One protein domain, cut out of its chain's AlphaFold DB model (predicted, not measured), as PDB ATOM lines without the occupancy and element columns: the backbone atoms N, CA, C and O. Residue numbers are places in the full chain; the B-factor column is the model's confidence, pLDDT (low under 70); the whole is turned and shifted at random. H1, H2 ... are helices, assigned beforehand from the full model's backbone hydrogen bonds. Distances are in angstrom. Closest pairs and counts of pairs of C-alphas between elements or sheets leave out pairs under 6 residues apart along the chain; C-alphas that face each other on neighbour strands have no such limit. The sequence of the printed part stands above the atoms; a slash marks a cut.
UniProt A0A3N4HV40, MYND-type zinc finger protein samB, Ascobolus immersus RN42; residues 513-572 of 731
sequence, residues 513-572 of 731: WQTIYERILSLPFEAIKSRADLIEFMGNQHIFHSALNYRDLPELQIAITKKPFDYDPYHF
ATOM      1  N   TRP A 513     213.693 248.026 261.183       86.69
ATOM      2  CA  TRP A 513     213.720 249.382 261.751       86.69
ATOM      3  C   TRP A 513     214.088 250.491 260.750       86.69
ATOM      4  O   TRP A 513     213.496 251.564 260.792       86.69
ATOM      5  N   GLN A 514     214.987 250.232 259.793       87.81
ATOM      6  CA  GLN A 514     215.314 251.179 258.716       87.81
ATOM      7  C   GLN A 514     214.066 251.651 257.936       87.81
ATOM      8  O   GLN A 514     213.942 252.829 257.621       87.81
ATOM      9  N   THR A 515     213.100 250.763 257.682       87.69
ATOM     10  CA  THR A 515     211.827 251.104 257.025       87.69
ATOM     11  C   THR A 515     210.913 251.938 257.927       87.69
ATOM     12  O   THR A 515     210.158 252.770 257.428       87.69
ATOM     13  N   ILE A 516     210.970 251.746 259.248       85.69
ATOM     14  CA  ILE A 516     210.230 252.567 260.219       85.69
ATOM     15  C   ILE A 516     210.857 253.970 260.287       85.69
ATOM     16  O   ILE A 516     210.158 254.971 260.146       85.69
ATOM     17  N   TYR A 517     212.186 254.042 260.387       87.44
ATOM     18  CA  TYR A 517     212.974 255.273 260.332       87.44
ATOM     19  C   TYR A 517     212.699 256.094 259.057       87.44
ATOM     20  O   TYR A 517     212.403 257.287 259.137       87.44
ATOM     21  N   GLU A 518     212.703 255.456 257.882       88.25
ATOM     22  CA  GLU A 518     212.375 256.100 256.602       88.25
ATOM     23  C   GLU A 518     210.954 256.687 256.573       88.25
ATOM     24  O   GLU A 518     210.761 257.779 256.031       88.25
ATOM     25  N   ARG A 519     209.971 256.015 257.195       84.81
ATOM     26  CA  ARG A 519     208.601 256.541 257.327       84.81
ATOM     27  C   ARG A 519     208.559 257.789 258.198       84.81
ATOM     28  O   ARG A 519     208.006 258.792 257.748       84.81
ATOM     29  N   ILE A 520     209.192 257.770 259.374       83.88
ATOM     30  CA  ILE A 520     209.293 258.943 260.265       83.88
ATOM     31  C   ILE A 520     209.918 260.127 259.502       83.88
ATOM     32  O   ILE A 520     209.364 261.223 259.488       83.88
ATOM     33  N   LEU A 521     211.001 259.888 258.747       84.75
ATOM     34  CA  LEU A 521     211.651 260.895 257.892       84.75
ATOM     35  C   LEU A 521     210.858 261.325 256.639       84.75
ATOM     36  O   LEU A 521     211.337 262.173 255.871       84.75
ATOM     37  N   SER A 522     209.696 260.726 256.384       84.31
ATOM     38  CA  SER A 522     208.776 261.093 255.298       84.31
ATOM     39  C   SER A 522     207.487 261.754 255.795       84.31
ATOM     40  O   SER A 522     206.866 262.504 255.042       84.31
ATOM     41  N   LEU A 523     207.125 261.523 257.062       81.75
ATOM     42  CA  LEU A 523     205.933 262.043 257.732       81.75
ATOM     43  C   LEU A 523     206.300 262.743 259.061       81.75
ATOM     44  O   LEU A 523     205.840 262.316 260.121       81.75
ATOM     45  N   PRO A 524     207.117 263.820 259.037       80.94
ATOM     46  CA  PRO A 524     207.262 264.695 260.199       80.94
ATOM     47  C   PRO A 524     205.912 265.340 260.549       80.94
ATOM     48  O   PRO A 524     205.026 265.444 259.696       80.94
ATOM     49  N   PHE A 525     205.761 265.818 261.786       80.44
ATOM     50  CA  PHE A 525     204.494 266.351 262.298       80.44
ATOM     51  C   PHE A 525     203.888 267.451 261.402       80.44
ATOM     52  O   PHE A 525     202.690 267.454 261.126       80.44
ATOM     53  N   GLU A 526     204.725 268.339 260.863       82.75
ATOM     54  CA  GLU A 526     204.337 269.434 259.964       82.75
ATOM     55  C   GLU A 526     203.875 268.968 258.564       82.75
ATOM     56  O   GLU A 526     203.313 269.759 257.803       82.75
ATOM     57  N   ALA A 527     204.101 267.700 258.198       83.88
ATOM     58  CA  ALA A 527     203.669 267.115 256.926       83.88
ATOM     59  C   ALA A 527     202.315 266.384 257.002       83.88
ATOM     60  O   ALA A 527     201.755 266.069 255.945       83.88
ATOM     61  N   ILE A 528     201.787 266.142 258.210       85.00
ATOM     62  CA  ILE A 528     200.501 265.472 258.459       85.00
ATOM     63  C   ILE A 528     199.360 266.278 257.823       85.00
ATOM     64  O   ILE A 528     199.167 267.456 258.124       85.00
ATOM     65  N   LYS A 529     198.584 265.643 256.935       89.44
ATOM     66  CA  LYS A 529     197.501 266.289 256.162       89.44
ATOM     67  C   LYS A 529     196.157 265.583 256.292       89.44
ATOM     68  O   LYS A 529     195.126 266.180 255.987       89.44
ATOM     69  N   SER A 530     196.148 264.332 256.742       90.25
ATOM     70  CA  SER A 530     194.950 263.527 256.928       90.25
ATOM     71  C   SER A 530     194.849 262.965 258.347       90.25
ATOM     72  O   SER A 530     195.826 262.843 259.088       90.25
ATOM     73  N   ARG A 531     193.627 262.571 258.723       86.38
ATOM     74  CA  ARG A 531     193.371 261.866 259.985       86.38
ATOM     75  C   ARG A 531     194.056 260.491 260.033       86.38
ATOM     76  O   ARG A 531     194.313 260.012 261.130       86.38
ATOM     77  N   ALA A 532     194.338 259.864 258.888       87.81
ATOM     78  CA  ALA A 532     195.052 258.590 258.845       87.81
ATOM     79  C   ALA A 532     196.533 258.783 259.206       87.81
ATOM     80  O   ALA A 532     197.004 258.128 260.129       87.81
ATOM     81  N   ASP A 533     197.222 259.742 258.575       84.06
ATOM     82  CA  ASP A 533     198.627 260.054 258.873       84.06
ATOM     83  C   ASP A 533     198.803 260.488 260.339       84.06
ATOM     84  O   ASP A 533     199.767 260.087 260.981       84.06
ATOM     85  N   LEU A 534     197.841 261.232 260.908       82.12
ATOM     86  CA  LEU A 534     197.857 261.580 262.333       82.12
ATOM     87  C   LEU A 534     197.736 260.346 263.247       82.12
ATOM     88  O   LEU A 534     198.402 260.286 264.277       82.12
ATOM     89  N   ILE A 535     196.904 259.364 262.883       82.75
ATOM     90  CA  ILE A 535     196.744 258.118 263.649       82.75
ATOM     91  C   ILE A 535     197.993 257.232 263.522       82.75
ATOM     92  O   ILE A 535     198.438 256.699 264.535       82.75
ATOM     93  N   GLU A 536     198.592 257.108 262.329       81.81
ATOM     94  CA  GLU A 536     199.860 256.376 262.150       81.81
ATOM     95  C   GLU A 536     201.002 257.061 262.918       81.81
ATOM     96  O   GLU A 536     201.715 256.393 263.665       81.81
ATOM     97  N   PHE A 537     201.131 258.389 262.825       83.06
ATOM     98  CA  PHE A 537     202.127 259.156 263.579       83.06
ATOM     99  C   PHE A 537     201.961 258.968 265.093       83.06
ATOM    100  O   PHE A 537     202.903 258.551 265.762       83.06
ATOM    101  N   MET A 538     200.767 259.212 265.647       80.75
ATOM    102  CA  MET A 538     200.533 259.078 267.092       80.75
ATOM    103  C   MET A 538     200.687 257.632 267.586       80.75
ATOM    104  O   MET A 538     201.213 257.422 268.677       80.75
ATOM    105  N   GLY A 539     200.274 256.639 266.790       80.44
ATOM    106  CA  GLY A 539     200.468 255.223 267.109       80.44
ATOM    107  C   GLY A 539     201.947 254.845 267.175       80.44
ATOM    108  O   GLY A 539     202.386 254.258 268.163       80.44
ATOM    109  N   ASN A 540     202.730 255.259 266.176       81.94
ATOM    110  CA  ASN A 540     204.180 255.073 266.154       81.94
ATOM    111  C   ASN A 540     204.853 255.755 267.359       81.94
ATOM    112  O   ASN A 540     205.611 255.107 268.076       81.94
ATOM    113  N   GLN A 541     204.522 257.020 267.648       84.81
ATOM    114  CA  GLN A 541     205.106 257.746 268.783       84.81
ATOM    115  C   GLN A 541     204.785 257.099 270.140       84.81
ATOM    116  O   GLN A 541     205.662 257.022 270.998       84.81
ATOM    117  N   HIS A 542     203.570 256.576 270.331       80.25
ATOM    118  CA  HIS A 542     203.211 255.835 271.545       80.25
ATOM    119  C   HIS A 542     203.996 254.517 271.677       80.25
ATOM    120  O   HIS A 542     204.506 254.213 272.755       80.25
ATOM    121  N   ILE A 543     204.172 253.768 270.580       81.88
ATOM    122  CA  ILE A 543     205.000 252.551 270.562       81.88
ATOM    123  C   ILE A 543     206.456 252.882 270.919       81.88
ATOM    124  O   ILE A 543     207.036 252.229 271.787       81.88
ATOM    125  N   PHE A 544     207.043 253.919 270.312       86.94
ATOM    126  CA  PHE A 544     208.429 254.315 270.589       86.94
ATOM    127  C   PHE A 544     208.612 254.835 272.015       86.94
ATOM    128  O   PHE A 544     209.635 254.545 272.630       86.94
ATOM    129  N   HIS A 545     207.623 255.550 272.565       84.88
ATOM    130  CA  HIS A 545     207.631 255.958 273.969       84.88
ATOM    131  C   HIS A 545     207.589 254.749 274.907       84.88
ATOM    132  O   HIS A 545     208.400 254.682 275.823       84.88
ATOM    133  N   SER A 546     206.728 253.759 274.643       81.19
ATOM    134  CA  SER A 546     206.593 252.561 275.488       81.19
ATOM    135  C   SER A 546     207.890 251.744 275.630       81.19
ATOM    136  O   SER A 546     208.066 251.006 276.606       81.19
ATOM    137  N   ALA A 547     208.822 251.900 274.683       85.50
ATOM    138  CA  ALA A 547     210.094 251.201 274.674       85.50
ATOM    139  C   ALA A 547     210.988 251.573 275.866       85.50
ATOM    140  O   ALA A 547     211.019 252.697 276.379       85.50
ATOM    141  N   LEU A 548     211.777 250.598 276.307       83.81
ATOM    142  CA  LEU A 548     212.388 250.606 277.636       83.81
ATOM    143  C   LEU A 548     213.511 251.643 277.821       83.81
ATOM    144  O   LEU A 548     213.852 251.974 278.958       83.81
ATOM    145  N   ASN A 549     214.042 252.189 276.724       89.44
ATOM    146  CA  ASN A 549     215.002 253.293 276.685       89.44
ATOM    147  C   ASN A 549     214.374 254.701 276.569       89.44
ATOM    148  O   ASN A 549     215.105 255.681 276.767       89.44
ATOM    149  N   TYR A 550     213.066 254.804 276.293       87.38
ATOM    150  CA  TYR A 550     212.339 256.064 276.061       87.38
ATOM    151  C   TYR A 550     211.214 256.348 277.070       87.38
ATOM    152  O   TYR A 550     210.994 257.512 277.396       87.38
ATOM    153  N   ARG A 551     210.584 255.319 277.650       80.00
ATOM    154  CA  ARG A 551     209.435 255.425 278.581       80.00
ATOM    155  C   ARG A 551     209.630 256.301 279.825       80.00
ATOM    156  O   ARG A 551     208.662 256.701 280.456       80.00
ATOM    157  N   ASP A 552     210.880 256.558 280.217       77.88
ATOM    158  CA  ASP A 552     211.228 257.421 281.357       77.88
ATOM    159  C   ASP A 552     211.256 258.921 280.990       77.88
ATOM    160  O   ASP A 552     211.498 259.773 281.849       77.88
ATOM    161  N   LEU A 553     211.004 259.259 279.720       80.56
ATOM    162  CA  LEU A 553     210.728 260.619 279.261       80.56
ATOM    163  C   LEU A 553     209.225 260.937 279.402       80.56
ATOM    164  O   LEU A 553     208.405 260.024 279.336       80.56
ATOM    165  N   PRO A 554     208.815 262.209 279.557       71.88
ATOM    166  CA  PRO A 554     207.396 262.550 279.659       71.88
ATOM    167  C   PRO A 554     206.629 262.281 278.352       71.88
ATOM    168  O   PRO A 554     207.008 262.815 277.310       71.88
ATOM    169  N   GLU A 555     205.500 261.562 278.424       63.84
ATOM    170  CA  GLU A 555     204.531 261.427 277.311       63.84
ATOM    171  C   GLU A 555     204.020 262.785 276.802       63.84
ATOM    172  O   GLU A 555     203.657 262.944 275.638       63.84
ATOM    173  N   LEU A 556     203.976 263.777 277.695       61.38
ATOM    174  CA  LEU A 556     203.571 265.148 277.427       61.38
ATOM    175  C   LEU A 556     204.558 266.092 278.125       61.38
ATOM    176  O   LEU A 556     204.684 266.088 279.352       61.38
ATOM    177  N   GLN A 557     205.208 266.983 277.378       54.00
ATOM    178  CA  GLN A 557     206.085 268.029 277.922       54.00
ATOM    179  C   GLN A 557     205.276 269.230 278.468       54.00
ATOM    180  O   GLN A 557     205.566 270.396 278.167       54.00
ATOM    181  N   ILE A 558     204.237 268.956 279.270       45.50
ATOM    182  CA  ILE A 558     203.209 269.923 279.714       45.50
ATOM    183  C   ILE A 558     203.830 271.179 280.343       45.50
ATOM    184  O   ILE A 558     203.382 272.293 280.078       45.50
ATOM    185  N   ALA A 559     204.877 270.999 281.153       42.03
ATOM    186  CA  ALA A 559     205.500 272.063 281.938       42.03
ATOM    187  C   ALA A 559     206.433 273.004 281.147       42.03
ATOM    188  O   ALA A 559     206.841 274.023 281.700       42.03
ATOM    189  N   ILE A 560     206.806 272.673 279.900       46.84
ATOM    190  CA  ILE A 560     207.828 273.424 279.139       46.84
ATOM    191  C   ILE A 560     207.357 273.784 277.723       46.84
ATOM    192  O   ILE A 560     207.476 274.941 277.327       46.84
ATOM    193  N   THR A 561     206.811 272.833 276.958       52.88
ATOM    194  CA  THR A 561     206.484 273.042 275.527       52.88
ATOM    195  C   THR A 561     205.031 272.737 275.166       52.88
ATOM    196  O   THR A 561     204.573 273.158 274.107       52.88
ATOM    197  N   LYS A 562     204.302 272.002 276.022       56.66
ATOM    198  CA  LYS A 562     202.975 271.412 275.741       56.66
ATOM    199  C   LYS A 562     202.928 270.466 274.527       56.66
ATOM    200  O   LYS A 562     201.833 270.073 274.130       56.66
ATOM    201  N   LYS A 563     204.071 270.075 273.950       57.41
ATOM    202  CA  LYS A 563     204.117 269.037 272.911       57.41
ATOM    203  C   LYS A 563     203.957 267.634 273.534       57.41
ATOM    204  O   LYS A 563     204.384 267.439 274.677       57.41
ATOM    205  N   PRO A 564     203.361 266.667 272.812       66.00
ATOM    206  CA  PRO A 564     203.495 265.251 273.147       66.00
ATOM    207  C   PRO A 564     204.945 264.783 272.980       66.00
ATOM    208  O   PRO A 564     205.785 265.512 272.448       66.00
ATOM    209  N   PHE A 565     205.229 263.563 273.431       78.94
ATOM    210  CA  PHE A 565     206.438 262.844 273.057       78.94
ATOM    211  C   PHE A 565     206.548 262.768 271.528       78.94
ATOM    212  O   PHE A 565     205.581 262.456 270.831       78.94
ATOM    213  N   ASP A 566     207.742 263.075 271.034       81.62
ATOM    214  CA  ASP A 566     208.070 263.146 269.619       81.62
ATOM    215  C   ASP A 566     209.489 262.593 269.447       81.62
ATOM    216  O   ASP A 566     210.478 263.245 269.797       81.62
ATOM    217  N   TYR A 567     209.587 261.344 268.993       86.88
ATOM    218  CA  TYR A 567     210.831 260.720 268.558       86.88
ATOM    219  C   TYR A 567     211.300 261.422 267.277       86.88
ATOM    220  O   TYR A 567     210.956 261.025 266.164       86.88
ATOM    221  N   ASP A 568     212.085 262.485 267.441       86.94
ATOM    222  CA  ASP A 568     212.913 263.049 266.377       86.94
ATOM    223  C   ASP A 568     214.153 262.150 266.196       86.94
ATOM    224  O   ASP A 568     214.987 262.072 267.108       86.94
ATOM    225  N   PRO A 569     214.330 261.483 265.039       88.62
ATOM    226  CA  PRO A 569     215.471 260.604 264.825       88.62
ATOM    227  C   PRO A 569     216.827 261.328 264.818       88.62
ATOM    228  O   PRO A 569     217.852 260.678 265.023       88.62
ATOM    229  N   TYR A 570     216.864 262.649 264.614       89.38
ATOM    230  CA  TYR A 570     218.092 263.452 264.658       89.38
ATOM    231  C   TYR A 570     218.443 263.945 266.072       89.38
ATOM    232  O   TYR A 570     219.590 264.329 266.321       89.38
ATOM    233  N   HIS A 571     217.492 263.911 267.009       89.31
ATOM    234  CA  HIS A 571     217.642 264.508 268.332       89.31
ATOM    235  C   HIS A 571     218.703 263.817 269.204       89.31
ATOM    236  O   HIS A 571     218.750 262.593 269.328       89.31
ATOM    237  N   PHE A 572     219.512 264.628 269.893       92.81
ATOM    238  CA  PHE A 572     220.447 264.167 270.918       92.81
ATOM    239  C   PHE A 572     220.713 265.253 271.984       92.81
ATOM    240  O   PHE A 572     221.484 266.188 271.766       92.81
TER     241      PHE A 572
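What this domain is: This is residues 513 to 572 of the 731 residues of the protein "MYND-type zinc finger protein samB" of Ascobolus immersus RN42 (UniProt A0A3N4HV40). A short helix, H1, has its last residue, Ile 520, near Phe 537 within a longer helix, H2, the two steeply tilted and running opposite ways, and a long stretch without named elements, residues 547 to 572, runs out from the end of H2 in a wide loop and folds back. The printed part has 60 residues with two named helices, H1 then H2, and no named strand; the class is all helix, though the helices hold 24 of the 60 residues. It is compact, with a radius of gyration of the C-alphas of 11.7 A, and spans 28 by 24 by 19 A.

Where its parts are: H1, residues 513 to 520, begins at C-alpha 513 (213.720, 249.382, 261.751) and is 10.6 A long from first to last C-alpha. H2, residues 531 to 546, is 22.4 A long and ends at C-alpha 546 (206.593, 252.561, 275.488).

How they stand to each other: H1 and H2 are close but not clearly touching; their closest C-alphas, those of Ile 520 and Phe 537, are 7.9 A apart. They run opposite ways at a steep tilt of 46 degrees. In H1 and H2 every O i to N i+4 pair is within hydrogen-bond range.

The domain as a whole: The C-alphas farthest apart, of Thr 515 and Ala 559, are 33.2 A apart. The printed part has no cut, and the link from H1 to H2 is short, with 10 residues. Residues 555 to 564 have pLDDT under 70.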